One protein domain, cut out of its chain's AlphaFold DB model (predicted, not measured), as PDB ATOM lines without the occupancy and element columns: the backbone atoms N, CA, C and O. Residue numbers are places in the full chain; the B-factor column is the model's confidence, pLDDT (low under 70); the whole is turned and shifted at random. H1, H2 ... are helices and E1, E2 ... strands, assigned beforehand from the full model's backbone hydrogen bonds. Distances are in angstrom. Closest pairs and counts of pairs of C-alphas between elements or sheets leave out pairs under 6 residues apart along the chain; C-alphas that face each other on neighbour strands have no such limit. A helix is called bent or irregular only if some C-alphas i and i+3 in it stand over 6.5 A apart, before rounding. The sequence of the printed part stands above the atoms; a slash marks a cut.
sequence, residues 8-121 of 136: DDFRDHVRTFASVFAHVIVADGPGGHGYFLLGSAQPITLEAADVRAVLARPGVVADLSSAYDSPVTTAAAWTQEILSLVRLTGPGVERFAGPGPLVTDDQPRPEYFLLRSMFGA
ATOM      1  N   ASP A   8     127.189 122.793 185.170       89.56
ATOM      2  CA  ASP A   8     127.101 124.093 184.502       89.56
ATOM      3  C   ASP A   8     127.707 124.064 183.095       89.56
ATOM      4  O   ASP A   8     127.110 124.613 182.169       89.56
ATOM      5  N   ASP A   9     128.816 123.338 182.890       89.25
ATOM      6  CA  ASP A   9     129.352 123.119 181.540       89.25
ATOM      7  C   ASP A   9     128.318 122.416 180.646       89.25
ATOM      8  O   ASP A   9     128.181 122.737 179.464       89.25
ATOM      9  N   PHE A  10     127.573 121.452 181.191       91.62
ATOM     10  CA  PHE A  10     126.542 120.748 180.435       91.62
ATOM     11  C   PHE A  10     125.311 121.615 180.169       91.62
ATOM     12  O   PHE A  10     124.778 121.589 179.061       91.62
ATOM     13  N   ARG A  11     124.898 122.455 181.124       93.88
ATOM     14  CA  ARG A  11     123.843 123.454 180.905       93.88
ATOM     15  C   ARG A  11     124.202 124.424 179.789       93.88
ATOM     16  O   ARG A  11     123.338 124.712 178.969       93.88
ATOM     17  N   ASP A  12     125.454 124.875 179.710       93.62
ATOM     18  CA  ASP A  12     125.919 125.734 178.614       93.62
ATOM     19  C   ASP A  12     125.761 125.034 177.247       93.62
ATOM     20  O   ASP A  12     125.281 125.653 176.292       93.62
ATOM     21  N   HIS A  13     126.065 123.733 177.154       93.88
ATOM     22  CA  HIS A  13     125.833 122.947 175.933       93.88
ATOM     23  C   HIS A  13     124.347 122.823 175.600       93.88
ATOM     24  O   HIS A  13     123.946 123.129 174.478       93.88
ATOM     25  N   VAL A  14     123.524 122.404 176.567       96.00
ATOM     26  CA  VAL A  14     122.079 122.227 176.360       96.00
ATOM     27  C   VAL A  14     121.429 123.551 175.958       96.00
ATOM     28  O   VAL A  14     120.643 123.574 175.015       96.00
ATOM     29  N   ARG A  15     121.805 124.664 176.598       96.62
ATOM     30  CA  ARG A  15     121.311 126.011 176.277       96.62
ATOM     31  C   ARG A  15     121.674 126.427 174.859       96.62
ATOM     32  O   ARG A  15     120.819 126.900 174.119       96.62
ATOM     33  N   THR A  16     122.930 126.227 174.473       96.62
ATOM     34  CA  THR A  16     123.411 126.555 173.125       96.62
ATOM     35  C   THR A  16     122.692 125.724 172.075       96.62
ATOM     36  O   THR A  16     122.183 126.268 171.100       96.62
ATOM     37  N   PHE A  17     122.563 124.421 172.306       97.06
ATOM     38  CA  PHE A  17     121.882 123.523 171.385       97.06
ATOM     39  C   PHE A  17     120.387 123.864 171.246       97.06
ATOM     40  O   PHE A  17     119.873 123.968 170.132       97.06
ATOM     41  N   ALA A  18     119.705 124.132 172.364       96.75
ATOM     42  CA  ALA A  18     118.300 124.545 172.390       96.75
ATOM     43  C   ALA A  18     118.060 125.959 171.827       96.75
ATOM     44  O   ALA A  18     116.945 126.270 171.425       96.75
ATOM     45  N   SER A  19     119.091 126.808 171.736       96.62
ATOM     46  CA  SER A  19     118.977 128.107 171.053       96.62
ATOM     47  C   SER A  19     118.846 127.979 169.529       96.62
ATOM     48  O   SER A  19     118.392 128.914 168.873       96.62
ATOM     49  N   VAL A  20     119.225 126.823 168.970       96.88
ATOM     50  CA  VAL A  20     119.183 126.538 167.528       96.88
ATOM     51  C   VAL A  20     118.001 125.637 167.167       96.88
ATOM     52  O   VAL A  20     117.347 125.857 166.147       96.88
ATOM     53  N   PHE A  21     117.705 124.626 167.989       97.25
ATOM     54  CA  PHE A  21     116.634 123.663 167.728       97.25
ATOM     55  C   PHE A  21     115.418 123.911 168.618       97.25
ATOM     56  O   PHE A  21     115.517 123.850 169.839       97.25
ATOM     57  N   ALA A  22     114.248 124.093 167.998       95.25
ATOM     58  CA  ALA A  22     112.985 124.302 168.710       95.25
ATOM     59  C   ALA A  22     112.518 123.065 169.499       95.25
ATOM     60  O   ALA A  22     111.767 123.184 170.466       95.25
ATOM     61  N   HIS A  23     112.947 121.868 169.089       97.06
ATOM     62  CA  HIS A  23     112.593 120.617 169.749       97.06
ATOM     63  C   HIS A  23     113.854 119.822 170.066       97.06
ATOM     64  O   HIS A  23     114.594 119.443 169.157       97.06
ATOM     65  N   VAL A  24     114.081 119.569 171.356       97.19
ATOM     66  CA  VAL A  24     115.267 118.873 171.857       97.19
ATOM     67  C   VAL A  24     114.868 117.717 172.770       97.19
ATOM     68  O   VAL A  24     113.969 117.850 173.607       97.19
ATOM     69  N   ILE A  25     115.570 116.594 172.618       96.62
ATOM     70  CA  ILE A  25     115.581 115.472 173.558       96.62
ATOM     71  C   ILE A  25     117.000 115.342 174.115       96.62
ATOM     72  O   ILE A  25     117.962 115.312 173.346       96.62
ATOM     73  N   VAL A  26     117.123 115.245 175.439       96.06
ATOM     74  CA  VAL A  26     118.375 114.892 176.123       96.06
ATOM     75  C   VAL A  26     118.247 113.469 176.645       96.06
ATOM     76  O   VAL A  26     117.284 113.159 177.352       96.06
ATOM     77  N   ALA A  27     119.215 112.621 176.310       94.50
ATOM     78  CA  ALA A  27     119.253 111.227 176.725       94.50
ATOM     79  C   ALA A  27     120.614 110.848 177.322       94.50
ATOM     80  O   ALA A  27     121.644 111.392 176.916       94.50
ATOM     81  N   ASP A  28     120.623 109.910 178.267       92.62
ATOM     82  CA  ASP A  28     121.855 109.245 178.692       92.62
ATOM     83  C   ASP A  28     122.459 108.468 177.512       92.62
ATOM     84  O   ASP A  28     121.757 107.887 176.681       92.62
ATOM     85  N   GLY A  29     123.786 108.447 177.437       88.81
ATOM     86  CA  GLY A  29     124.507 107.541 176.558       88.81
ATOM     87  C   GLY A  29     124.442 106.105 177.097       88.81
ATOM     88  O   GLY A  29     124.684 105.911 178.295       88.81
ATOM     89  N   PRO A  30     124.181 105.089 176.250       83.75
ATOM     90  CA  PRO A  30     124.266 103.686 176.652       83.75
ATOM     91  C   PRO A  30     125.606 103.381 177.339       83.75
ATOM     92  O   PRO A  30     126.642 103.949 176.987       83.75
ATOM     93  N   GLY A  31     125.586 102.524 178.361       79.56
ATOM     94  CA  GLY A  31     126.787 102.170 179.131       79.56
ATOM     95  C   GLY A  31     127.346 103.291 180.023       79.56
ATOM     96  O   GLY A  31     128.413 103.135 180.613       79.56
ATOM     97  N   GLY A  32     126.649 104.428 180.155       78.81
ATOM     98  CA  GLY A  32     127.105 105.567 180.963       78.81
ATOM     99  C   GLY A  32     128.182 106.418 180.278       78.81
ATOM    100  O   GLY A  32     128.934 107.142 180.942       78.81
ATOM    101  N   HIS A  33     128.272 106.338 178.950       81.25
ATOM    102  CA  HIS A  33     129.283 107.017 178.138       81.25
ATOM    103  C   HIS A  33     128.821 108.390 177.630       81.25
ATOM    104  O   HIS A  33     128.832 108.668 176.434       81.25
ATOM    105  N   GLY A  34     128.461 109.284 178.554       87.31
ATOM    106  CA  GLY A  34     128.064 110.657 178.231       87.31
ATOM    107  C   GLY A  34     126.574 110.788 177.929       87.31
ATOM    108  O   GLY A  34     125.764 110.092 178.532       87.31
ATOM    109  N   TYR A  35     126.225 111.715 177.034       92.12
ATOM    110  CA  TYR A  35     124.846 112.116 176.754       92.12
ATOM    111  C   TYR A  35     124.633 112.370 175.266       92.12
ATOM    112  O   TYR A  35     125.540 112.835 174.574       92.12
ATOM    113  N   PHE A  36     123.409 112.141 174.801       94.31
ATOM    114  CA  PHE A  36     122.956 112.528 173.471       94.31
ATOM    115  C   PHE A  36     122.011 113.725 173.553       94.31
ATOM    116  O   PHE A  36     121.115 113.768 174.396       94.31
ATOM    117  N   LEU A  37     122.199 114.680 172.641       95.81
ATOM    118  CA  LEU A  37     121.257 115.762 172.375       95.81
ATOM    119  C   LEU A  37     120.721 115.572 170.956       95.81
ATOM    120  O   LEU A  37     121.472 115.631 169.984       95.81
ATOM    121  N   LEU A  38     119.420 115.321 170.842       96.50
ATOM    122  CA  LEU A  38     118.725 115.160 169.566       96.50
ATOM    123  C   LEU A  38     117.922 116.432 169.310       96.50
ATOM    124  O   LEU A  38     117.066 116.776 170.121       96.50
ATOM    125  N   GLY A  39     118.209 117.132 168.213       97.00
ATOM    126  CA  GLY A  39     117.598 118.418 167.871       97.00
ATOM    127  C   GLY A  39     116.831 118.364 166.557       97.00
ATOM    128  O   GLY A  39     117.273 117.728 165.602       97.00
ATOM    129  N   SER A  40     115.686 119.043 166.500       97.25
ATOM    130  CA  SER A  40     114.855 119.126 165.300       97.25
ATOM    131  C   SER A  40     114.130 120.470 165.189       97.25
ATOM    132  O   SER A  40     113.781 121.101 166.189       97.25
ATOM    133  N   ALA A  41     113.880 120.894 163.948       96.62
ATOM    134  CA  ALA A  41     113.013 122.031 163.630       96.62
ATOM    135  C   ALA A  41     111.515 121.672 163.678       96.62
ATOM    136  O   ALA A  41     110.673 122.561 163.716       96.62
ATOM    137  N   GLN A  42     111.183 120.379 163.647       96.12
ATOM    138  CA  GLN A  42     109.822 119.851 163.789       96.12
ATOM    139  C   GLN A  42     109.688 119.071 165.102       96.12
ATOM    140  O   GLN A  42     110.703 118.558 165.585       96.12
ATOM    141  N   PRO A  43     108.475 118.941 165.672       94.38
ATOM    142  CA  PRO A  43     108.264 118.157 166.883       94.38
ATOM    143  C   PRO A  43     108.849 116.748 166.760       94.38
ATOM    144  O   PRO A  43     108.617 116.059 165.768       94.38
ATOM    145  N   ILE A  44     109.608 116.333 167.775       91.50
ATOM    146  CA  ILE A  44     110.175 114.987 167.887       91.50
ATOM    147  C   ILE A  44     109.684 114.336 169.175       91.50
ATOM    148  O   ILE A  44     109.757 114.929 170.251       91.50
ATOM    149  N   THR A  45     109.193 113.110 169.051       88.88
ATOM    150  CA  THR A  45     108.816 112.243 170.168       88.88
ATOM    151  C   THR A  45     109.415 110.864 169.937       88.88
ATOM    152  O   THR A  45     109.631 110.450 168.797       88.88
ATOM    153  N   LEU A  46     109.733 110.165 171.024       90.25
ATOM    154  CA  LEU A  46     110.252 108.805 170.967       90.25
ATOM    155  C   LEU A  46     109.181 107.856 171.499       90.25
ATOM    156  O   LEU A  46     109.044 107.674 172.705       90.25
ATOM    157  N   GLU A  47     108.406 107.275 170.589       92.81
ATOM    158  CA  GLU A  47     107.300 106.388 170.941       92.81
ATOM    159  C   GLU A  47     107.720 104.918 170.890       92.81
ATOM    160  O   GLU A  47     108.417 104.464 169.976       92.81
ATOM    161  N   ALA A  48     107.211 104.116 171.828       95.44
ATOM    162  CA  ALA A  48     107.494 102.680 171.873       95.44
ATOM    163  C   ALA A  48     107.085 101.951 170.582       95.44
ATOM    164  O   ALA A  48     107.703 100.958 170.201       95.44
ATOM    165  N   ALA A  49     106.024 102.415 169.915       96.56
ATOM    166  CA  ALA A  49     105.575 101.843 168.652       96.56
ATOM    167  C   ALA A  49     106.606 102.045 167.532       96.56
ATOM    168  O   ALA A  49     106.913 101.083 166.825       96.56
ATOM    169  N   ASP A  50     107.188 103.239 167.433       95.56
ATOM    170  CA  ASP A  50     108.174 103.578 166.407       95.56
ATOM    171  C   ASP A  50     109.495 102.847 166.647       95.56
ATOM    172  O   ASP A  50     110.069 102.269 165.720       95.56
ATOM    173  N   VAL A  51     109.932 102.764 167.910       96.75
ATOM    174  CA  VAL A  51     111.111 101.975 168.292       96.75
ATOM    175  C   VAL A  51     110.914 100.505 167.918       96.75
ATOM    176  O   VAL A  51     111.764  99.918 167.247       96.75
ATOM    177  N   ARG A  52     109.763  99.910 168.261       97.75
ATOM    178  CA  ARG A  52     109.446  98.525 167.869       97.75
ATOM    179  C   ARG A  52     109.423  98.340 166.356       97.75
ATOM    180  O   ARG A  52     109.898  97.314 165.877       97.75
ATOM    181  N   ALA A  53     108.900  99.307 165.604       97.56
ATOM    182  CA  ALA A  53     108.872  99.245 164.146       97.56
ATOM    183  C   ALA A  53     110.286  99.238 163.540       97.56
ATOM    184  O   ALA A  53     110.536  98.521 162.571       97.56
ATOM    185  N   VAL A  54     111.230  99.988 164.121       97.12
ATOM    186  CA  VAL A  54     112.646  99.954 163.718       97.12
ATOM    187  C   VAL A  54     113.299  98.627 164.105       97.12
ATOM    188  O   VAL A  54     113.948  98.010 163.264       97.12
ATOM    189  N   LEU A  55     113.090  98.150 165.336       97.31
ATOM    190  CA  LEU A  55     113.659  96.884 165.819       97.31
ATOM    191  C   LEU A  55     113.112  95.656 165.076       97.31
ATOM    192  O   LEU A  55     113.794  94.638 164.988       97.31
ATOM    193  N   ALA A  56     111.905  95.738 164.512       97.31
ATOM    194  CA  ALA A  56     111.321  94.679 163.693       97.31
ATOM    195  C   ALA A  56     111.979  94.537 162.307       97.31
ATOM    196  O   ALA A  56     111.711  93.563 161.599       97.31
ATOM    197  N   ARG A  57     112.824  95.490 161.890       98.12
ATOM    198  CA  ARG A  57     113.544  95.397 160.616       98.12
ATOM    199  C   ARG A  57     114.559  94.244 160.668       98.12
ATOM    200  O   ARG A  57     115.210  94.054 161.700       98.12
ATOM    201  N   PRO A  58     114.736  93.486 159.569       98.06
ATOM    202  CA  PRO A  58     115.666  92.361 159.538       98.06
ATOM    203  C   PRO A  58     117.077  92.759 159.982       98.06
ATOM    204  O   PRO A  58     117.617  93.761 159.522       98.06
ATOM    205  N   GLY A  59     117.670  91.966 160.875       96.56
ATOM    206  CA  GLY A  59     119.053  92.132 161.329       96.56
ATOM    207  C   GLY A  59     119.274  93.146 162.455       96.56
ATOM    208  O   GLY A  59     120.257  92.998 163.167       96.56
ATOM    209  N   VAL A  60     118.365  94.099 162.700       96.88
ATOM    210  CA  VAL A  60     118.599  95.186 163.679       96.88
ATOM    211  C   VAL A  60     118.813  94.659 165.096       96.88
ATOM    212  O   VAL A  60     119.792  95.007 165.746       96.88
ATOM    213  N   VAL A  61     117.925  93.789 165.583       97.06
ATOM    214  CA  VAL A  61     118.076  93.220 166.933       97.06
ATOM    215  C   VAL A  61     119.322  92.349 167.023       97.06
ATOM    216  O   VAL A  61     119.996  92.385 168.045       97.06
ATOM    217  N   ALA A  62     119.639  91.579 165.980       96.44
ATOM    218  CA  ALA A  62     120.823  90.726 165.979       96.44
ATOM    219  C   ALA A  62     122.108  91.561 166.052       96.44
ATOM    220  O   ALA A  62     122.982  91.239 166.848       96.44
ATOM    221  N   ASP A  63     122.178  92.650 165.286       95.56
ATOM    222  CA  ASP A  63     123.302  93.584 165.275       95.56
ATOM    223  C   ASP A  63     123.479  94.244 166.648       95.56
ATOM    224  O   ASP A  63     124.509  94.053 167.297       95.56
ATOM    225  N   LEU A  64     122.418  94.878 167.166       93.38
ATOM    226  CA  LEU A  64     122.421  95.497 168.495       93.38
ATOM    227  C   LEU A  64     122.762  94.509 169.610       93.38
ATOM    228  O   LEU A  64     123.425  94.888 170.564       93.38
ATOM    229  N   SER A  65     122.315  93.257 169.516       94.25
ATOM    230  CA  SER A  65     122.545  92.234 170.548       94.25
ATOM    231  C   SER A  65     123.888  91.515 170.406       94.25
ATOM    232  O   SER A  65     124.223  90.702 171.262       94.25
ATOM    233  N   SER A  66     124.626  91.761 169.319       94.25
ATOM    234  CA  SER A  66     125.946  91.164 169.082       94.25
ATOM    235  C   SER A  66     127.096  91.996 169.646       94.25
ATOM    236  O   SER A  66     128.219  91.494 169.727       94.25
ATOM    237  N   ALA A  67     126.834  93.247 170.042       89.69
ATOM    238  CA  ALA A  67     127.838  94.062 170.703       89.69
ATOM    239  C   ALA A  67     128.245  93.420 172.042       89.69
ATOM    240  O   ALA A  67     127.457  92.780 172.737       89.69
ATOM    241  N   TYR A  68     129.527  93.546 172.376       86.94
ATOM    242  CA  TYR A  68     130.122  92.857 173.523       86.94
ATOM    243  C   TYR A  68     129.474  93.254 174.862       86.94
ATOM    244  O   TYR A  68     129.427  92.457 175.797       86.94
ATOM    245  N   ASP A  69     128.975  94.480 174.941       85.50
ATOM    246  CA  ASP A  69     128.383  95.119 176.109       85.50
ATOM    247  C   ASP A  69     126.861  95.305 175.987       85.50
ATOM    248  O   ASP A  69     126.270  96.066 176.752       85.50
ATOM    249  N   SER A  70     126.205  94.597 175.059       88.12
ATOM    250  CA  SER A  70     124.751  94.656 174.903       88.12
ATOM    251  C   SER A  70     124.042  94.229 176.192       88.12
ATOM    252  O   SER A  70     124.170  93.075 176.611       88.12
ATOM    253  N   PRO A  71     123.238  95.106 176.817       85.94
ATOM    254  CA  PRO A  71     122.606  94.803 178.100       85.94
ATOM    255  C   PRO A  71     121.429  93.830 177.956       85.94
ATOM    256  O   PRO A  71     121.027  93.175 178.919       85.94
ATOM    257  N   VAL A  72     120.849  93.748 176.755       92.88
ATOM    258  CA  VAL A  72     119.626  93.003 176.455       92.88
ATOM    259  C   VAL A  72     119.679  92.413 175.043       92.88
ATOM    260  O   VAL A  72     120.429  92.878 174.189       92.88
ATOM    261  N   THR A  73     118.868  91.383 174.785       94.06
ATOM    262  CA  THR A  73     118.941  90.603 173.531       94.06
ATOM    263  C   THR A  73     117.604  90.420 172.809       94.06
ATOM    264  O   THR A  73     117.515  89.700 171.816       94.06
ATOM    265  N   THR A  74     116.533  91.060 173.286       95.25
ATOM    266  CA  THR A  74     115.196  90.956 172.677       95.25
ATOM    267  C   THR A  74     114.687  92.319 172.239       95.25
ATOM    268  O   THR A  74     115.016  93.332 172.850       95.25
ATOM    269  N   ALA A  75     113.831  92.358 171.215       95.56
ATOM    270  CA  ALA A  75     113.235  93.608 170.737       95.56
ATOM    271  C   ALA A  75     112.441  94.344 171.833       95.56
ATOM    272  O   ALA A  75     112.493  95.568 171.930       95.56
ATOM    273  N   ALA A  76     111.713  93.604 172.675       96.06
ATOM    274  CA  ALA A  76     110.940  94.189 173.766       96.06
ATOM    275  C   ALA A  76     111.852  94.835 174.818       96.06
ATOM    276  O   ALA A  76     111.611  95.973 175.214       96.06
ATOM    277  N   ALA A  77     112.922  94.140 175.211       96.00
ATOM    278  CA  ALA A  77     113.886  94.661 176.172       96.00
ATOM    279  C   ALA A  77     114.671  95.852 175.598       96.00
ATOM    280  O   ALA A  77     114.797  96.868 176.268       96.00
ATOM    281  N   TRP A  78     115.088  95.791 174.329       95.94
ATOM    282  CA  TRP A  78     115.703  96.932 173.640       95.94
ATOM    283  C   TRP A  78     114.773  98.140 173.549       95.94
ATOM    284  O   TRP A  78     115.223  99.270 173.693       95.94
ATOM    285  N   THR A  79     113.471  97.921 173.347       96.56
ATOM    286  CA  THR A  79     112.491  99.017 173.362       96.56
ATOM    287  C   THR A  79     112.467  99.706 174.724       96.56
ATOM    288  O   THR A  79     112.470 100.930 174.785       96.56
ATOM    289  N   GLN A  80     112.446  98.932 175.812       95.81
ATOM    290  CA  GLN A  80     112.469  99.482 177.168       95.81
ATOM    291  C   GLN A  80     113.781 100.210 177.462       95.81
ATOM    292  O   GLN A  80     113.740 101.309 178.002       95.81
ATOM    293  N   GLU A  81     114.910  99.630 177.054       93.94
ATOM    294  CA  GLU A  81     116.237 100.222 177.229       93.94
ATOM    295  C   GLU A  81     116.354 101.560 176.493       93.94
ATOM    296  O   GLU A  81     116.686 102.569 177.091       93.94
ATOM    297  N   ILE A  82     115.992 101.623 175.210       93.94
ATOM    298  CA  ILE A  82     116.083 102.864 174.425       93.94
ATOM    299  C   ILE A  82     115.213 103.978 175.028       93.94
ATOM    300  O   ILE A  82     115.626 105.136 175.063       93.94
ATOM    301  N   LEU A  83     114.013 103.640 175.505       94.75
ATOM    302  CA  LEU A  83     113.111 104.617 176.118       94.75
ATOM    303  C   LEU A  83     113.590 105.075 177.500       94.75
ATOM    304  O   LEU A  83     113.348 106.225 177.859       94.75
ATOM    305  N   SER A  84     114.270 104.213 178.265       92.94
ATOM    306  CA  SER A  84     114.786 104.559 179.597       92.94
ATOM    307  C   SER A  84     115.924 105.582 179.540       92.94
ATOM    308  O   SER A  84     116.129 106.322 180.501       92.94
ATOM    309  N   LEU A  85     116.621 105.673 178.402       92.81
ATOM    310  CA  LEU A  85     117.689 106.646 178.191       92.81
ATOM    311  C   LEU A  85     117.171 108.084 178.113       92.81
ATOM    312  O   LEU A  85     117.945 109.003 178.351       92.81
ATOM    313  N   VAL A  86     115.900 108.320 177.769       94.06
ATOM    314  CA  VAL A  86     115.357 109.680 177.617       94.06
ATOM    315  C   VAL A  86     115.186 110.347 178.979       94.06
ATOM    316  O   VAL A  86     114.453 109.857 179.835       94.06
ATOM    317  N   ARG A  87     115.826 111.507 179.166       93.94
ATOM    318  CA  ARG A  87     115.854 112.230 180.447       93.94
ATOM    319  C   ARG A  87     115.081 113.537 180.414       93.94
ATOM    320  O   ARG A  87     114.295 113.802 181.316       93.94
ATOM    321  N   LEU A  88     115.280 114.352 179.376       95.12
ATOM    322  CA  LEU A  88     114.617 115.652 179.239       95.12
ATOM    323  C   LEU A  88     113.992 115.793 177.855       95.12
ATOM    324  O   LEU A  88     114.610 115.460 176.846       95.12
ATOM    325  N   THR A  89     112.790 116.359 177.812       94.31
ATOM    326  CA  THR A  89     112.062 116.672 176.575       94.31
ATOM    327  C   THR A  89     111.305 117.986 176.723       94.31
ATOM    328  O   THR A  89     110.866 118.329 177.827       94.31
ATOM    329  N   GLY A  90     111.084 118.693 175.613       90.12
ATOM    330  CA  GLY A  90     110.219 119.878 175.578       90.12
ATOM    331  C   GLY A  90     110.622 120.938 176.621       90.12
ATOM    332  O   GLY A  90     111.817 121.192 176.782       90.12
ATOM    333  N   PRO A  91     109.674 121.514 177.390       91.69
ATOM    334  CA  PRO A  91     109.975 122.559 178.379       91.69
ATOM    335  C   PRO A  91     110.948 122.137 179.494       91.69
ATOM    336  O   PRO A  91     111.529 122.989 180.167       91.69
ATOM    337  N   GLY A  92     111.131 120.829 179.719       94.00
ATOM    338  CA  GLY A  92     112.112 120.320 180.680       94.00
ATOM    339  C   GLY A  92     113.550 120.656 180.281       94.00
ATOM    340  O   GLY A  92     114.373 120.929 181.151       94.00
ATOM    341  N   VAL A  93     113.833 120.713 178.974       95.19
ATOM    342  CA  VAL A  93     115.157 121.073 178.443       95.19
ATOM    343  C   VAL A  93     115.479 122.533 178.748       95.19
ATOM    344  O   VAL A  93     116.541 122.824 179.292       95.19
ATOM    345  N   GLU A  94     114.550 123.447 178.465       92.44
ATOM    346  CA  GLU A  94     114.718 124.882 178.729       92.44
ATOM    347  C   GLU A  94     114.887 125.164 180.225       92.44
ATOM    348  O   GLU A  94     115.777 125.916 180.629       92.44
ATOM    349  N   ARG A  95     114.072 124.511 181.063       94.25
ATOM    350  CA  ARG A  95     114.163 124.646 182.522       94.25
ATOM    351  C   ARG A  95     115.501 124.143 183.056       94.25
ATOM    352  O   ARG A  95     116.084 124.789 183.918       94.25
ATOM    353  N   PHE A  96     115.977 123.007 182.549       94.75
ATOM    354  CA  PHE A  96     117.272 122.459 182.940       94.75
ATOM    355  C   PHE A  96     118.430 123.366 182.507       94.75
ATOM    356  O   PHE A  96     119.331 123.629 183.306       94.75
ATOM    357  N   ALA A  97     118.397 123.847 181.260       94.44
ATOM    358  CA  ALA A  97     119.415 124.729 180.697       94.44
ATOM    359  C   ALA A  97     119.535 126.039 181.488       94.44
ATOM    360  O   ALA A  97     120.648 126.520 181.734       94.44
ATOM    361  N   GLY A  98     118.391 126.599 181.893       93.56
ATOM    362  CA  GLY A  98     118.315 127.856 182.627       93.56
ATOM    363  C   GLY A  98     118.897 129.047 181.851       93.56
ATOM    364  O   GLY A  98     119.355 128.910 180.710       93.56
ATOM    365  N   PRO A  99     118.898 130.247 182.451       93.94
ATOM    366  CA  PRO A  99     119.553 131.409 181.863       93.94
ATOM    367  C   PRO A  99     121.079 131.255 181.897       93.94
ATOM    368  O   PRO A  99     121.632 130.579 182.763       93.94
ATOM    369  N   GLY A 100     121.772 131.926 180.979       92.00
ATOM    370  CA  GLY A 100     123.229 131.981 180.972       92.00
ATOM    371  C   GLY A 100     123.812 132.181 179.573       92.00
ATOM    372  O   GLY A 100     123.064 132.332 178.605       92.00
ATOM    373  N   PRO A 101     125.147 132.206 179.460       91.69
ATOM    374  CA  PRO A 101     125.833 132.440 178.195       91.69
ATOM    375  C   PRO A 101     125.653 131.271 177.221       91.69
ATOM    376  O   PRO A 101     125.439 130.130 177.630       91.69
ATOM    377  N   LEU A 102     125.769 131.549 175.927       94.62
ATOM    378  CA  LEU A 102     125.888 130.508 174.909       94.62
ATOM    379  C   LEU A 102     127.366 130.192 174.668       94.62
ATOM    380  O   LEU A 102     128.243 131.022 174.915       94.62
ATOM    381  N   VAL A 103     127.629 128.986 174.186       93.31
ATOM    382  CA  VAL A 103     128.919 128.596 173.626       93.31
ATOM    383  C   VAL A 103     128.989 129.144 172.204       93.31
ATOM    384  O   VAL A 103     128.114 128.863 171.389       93.31
ATOM    385  N   THR A 104     130.022 129.926 171.907       92.81
ATOM    386  CA  THR A 104     130.278 130.492 170.573       92.81
ATOM    387  C   THR A 104     131.763 130.383 170.242       92.81
ATOM    388  O   THR A 104     132.567 130.151 171.139       92.81
ATOM    389  N   ASP A 105     132.153 130.595 168.987       90.50
ATOM    390  CA  ASP A 105     133.575 130.578 168.602       90.50
ATOM    391  C   ASP A 105     134.383 131.680 169.314       90.50
ATOM    392  O   ASP A 105     135.522 131.460 169.716       90.50
ATOM    393  N   ASP A 106     133.773 132.849 169.548       90.62
ATOM    394  CA  ASP A 106     134.389 133.954 170.303       90.62
ATOM    395  C   ASP A 106     134.460 133.679 171.816       90.62
ATOM    396  O   ASP A 106     135.239 134.300 172.545       90.62
ATOM    397  N   GLN A 107     133.617 132.770 172.314       86.38
ATOM    398  CA  GLN A 107     133.574 132.339 173.707       86.38
ATOM    399  C   GLN A 107     133.450 130.811 173.759       86.38
ATOM    400  O   GLN A 107     132.376 130.294 174.096       86.38
ATOM    401  N   PRO A 108     134.531 130.069 173.443       84.38
ATOM    402  CA  PRO A 108     134.503 128.617 173.330       84.38
ATOM    403  C   PRO A 108     134.566 128.006 174.729       84.38
ATOM    404  O   PRO A 108     135.548 127.390 175.149       84.38
ATOM    405  N   ARG A 109     133.499 128.234 175.505       80.81
ATOM    406  CA  ARG A 109     133.427 127.886 176.924       80.81
ATOM    407  C   ARG A 109     133.849 126.438 177.159       80.81
ATOM    408  O   ARG A 109     134.627 126.247 178.070       80.81
ATOM    409  N   PRO A 110     133.505 125.416 176.364       77.12
ATOM    410  CA  PRO A 110     133.938 124.044 176.638       77.12
ATOM    411  C   PRO A 110     135.455 123.790 176.539       77.12
ATOM    412  O   PRO A 110     135.957 122.922 177.251       77.12
ATOM    413  N   GLU A 111     136.210 124.555 175.740       75.56
ATOM    414  CA  GLU A 111     137.556 124.167 175.263       75.56
ATOM    415  C   GLU A 111     138.695 124.274 176.297       75.56
ATOM    416  O   GLU A 111     139.790 123.764 176.077       75.56
ATOM    417  N   TYR A 112     138.437 124.837 177.480       78.56
ATOM    418  CA  TYR A 112     139.429 124.981 178.561       78.56
ATOM    419  C   TYR A 112     138.939 124.434 179.910       78.56
ATOM    420  O   TYR A 112     139.216 125.006 180.970       78.56
ATOM    421  N   PHE A 113     138.195 123.324 179.879       77.56
ATOM    422  CA  PHE A 113     137.586 122.712 181.068       77.56
ATOM    423  C   PHE A 113     138.598 122.422 182.190       77.56
ATOM    424  O   PHE A 113     138.280 122.627 183.357       77.56
ATOM    425  N   LEU A 114     139.837 122.030 181.864       77.94
ATOM    426  CA  LEU A 114     140.870 121.748 182.866       77.94
ATOM    427  C   LEU A 114     141.246 123.007 183.673       77.94
ATOM    428  O   LEU A 114     141.317 122.964 184.900       77.94
ATOM    429  N   LEU A 115     141.450 124.143 182.997       81.19
ATOM    430  CA  LEU A 115     141.780 125.412 183.654       81.19
ATOM    431  C   LEU A 115     140.594 125.937 184.468       81.19
ATOM    432  O   LEU A 115     140.783 126.401 185.590       81.19
ATOM    433  N   ARG A 116     139.363 125.811 183.954       78.31
ATOM    434  CA  ARG A 116     138.160 126.144 184.734       78.31
ATOM    435  C   ARG A 116     137.978 125.241 185.944       78.31
ATOM    436  O   ARG A 116     137.602 125.739 186.993       78.31
ATOM    437  N   SER A 117     138.265 123.952 185.828       77.25
ATOM    438  CA  SER A 117     138.185 123.039 186.967       77.25
ATOM    439  C   SER A 117     139.199 123.395 188.056       77.25
ATOM    440  O   SER A 117     138.913 123.164 189.227       77.25
ATOM    441  N   MET A 118     140.367 123.936 187.692       82.38
ATOM    442  CA  MET A 118     141.404 124.328 188.652       82.38
ATOM    443  C   MET A 118     141.190 125.720 189.261       82.38
ATOM    444  O   MET A 118     141.524 125.924 190.426       82.38
ATOM    445  N   PHE A 119     140.673 126.679 188.487       84.44
ATOM    446  CA  PHE A 119     140.669 128.103 188.863       84.44
ATOM    447  C   PHE A 119     139.296 128.786 188.776       84.44
ATOM    448  O   PHE A 119     139.163 129.947 189.161       84.44
ATOM    449  N   GLY A 120     138.289 128.113 188.223       81.00
ATOM    450  CA  GLY A 120     136.937 128.636 188.043       81.00
ATOM    451  C   GLY A 120     136.054 128.470 189.279       81.00
ATOM    452  O   GLY A 120     136.456 127.915 190.301       81.00
ATOM    453  N   ALA A 121     134.817 128.960 189.173       84.56
ATOM    454  CA  ALA A 121     133.814 128.736 190.205       84.56
ATOM    455  C   ALA A 121     133.516 127.229 190.343       84.56
ATOM    456  O   ALA A 121     133.429 126.531 189.328       84.56
TER     457      ALA A 121
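AT A GLANCE: This is residues 8 to 121 of the 136 residues of an uncharacterized protein of Chloroflexi bacterium (UniProt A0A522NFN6). A small antiparallel sheet, E2 E1 E3, has helices H1 and H5 on one face, with H6 beyond H1 at one far end of the model; a loose cluster of H2, H3 and H4 lies toward the other end. The printed part goes out to that cluster and comes back: its first and last C-alphas are 10.0 A apart. Its 114 residues include six named helices and three named strands, in the order H1 E1 E2 H2 H3 H4 E3 H5 H6, and the class is mixed, helices and strands. The whole is loose, with a radius of gyration of the C-alphas of 17.2 A, and only just elongated, spanning 49 by 32 by 21 A.

HOW THE PARTS SIT: Start at H1, residues 8 to 20, which lies over E1, residues 23 to 28, and E2, residues 35 to 40, at a height over the sheet of 10.3 A. On the local plane it runs along the strands, 16 degrees from E1. E1 and E2 form an antiparallel hairpin; look for N 25 and O 38 at 2.9 A. On the other side of E1, E3, residues 86 to 89, is antiparallel to it, with N 26 and O 88 at 2.9 A. H5, residues 91 to 97, is on the same face as H1, giving two layers, helices on one face of a sheet. H5 touches H1 at a steep tilt of 48 degrees, opposite ways, the closest C-alphas being those of Arg 11 and Ala 97, 4.6 A apart. H6, residues 109 to 119, only just touches H1, with 3 pairs of C-alphas within 8 A, made by residues 9 to 12 of H1 alone; the closest are those of Asp 9 and Pro 110, 6.8 A. Now find H2, residues 48 to 55, which touches H4, residues 75 to 84, at a steep tilt of 55 degrees; the C-alphas of Leu 55 and Ala 75 are closest, 5.9 A. H3, residues 60 to 66, is close to H2 but not clearly touching, the closest C-alphas being those of Leu 55 and Val 61, 5.8 A. H4 only just grazes the sheet, with residues 82 to 84. Every O i to N i+4 pair is within hydrogen-bond range in H2, H3, H4 and H5, against 8 of 9 in H1 and 4 of 7 in H6.

IN THESE COORDINATES: Find C-alpha 8 at (127.101, 124.093, 184.502); from there H1 runs 18.9 A. E1 measures 17.2 A, E2 16.7 A, H2 10.4 A and H3 10.0 A. H4 begins at C-alpha 75, (113.235, 93.608, 170.737), and runs 14.2 A; E3 follows with 7.8 A and H5 with 10.0 A. H6 runs 14.0 A to C-alpha 119 at (140.669, 128.103, 188.863), and is irregular: C-alphas 111 and 114 are 8.6 A apart.

THE WHOLE: The two C-alphas farthest apart, those of Pro 58 and Phe 119, are 52.6 A apart. The printed part has no cut, and the one long link is the 11 residues from H5 to H6. The mean pLDDT of the printed part is 91.9, that of H6 is 79, and no printed residue is under 70.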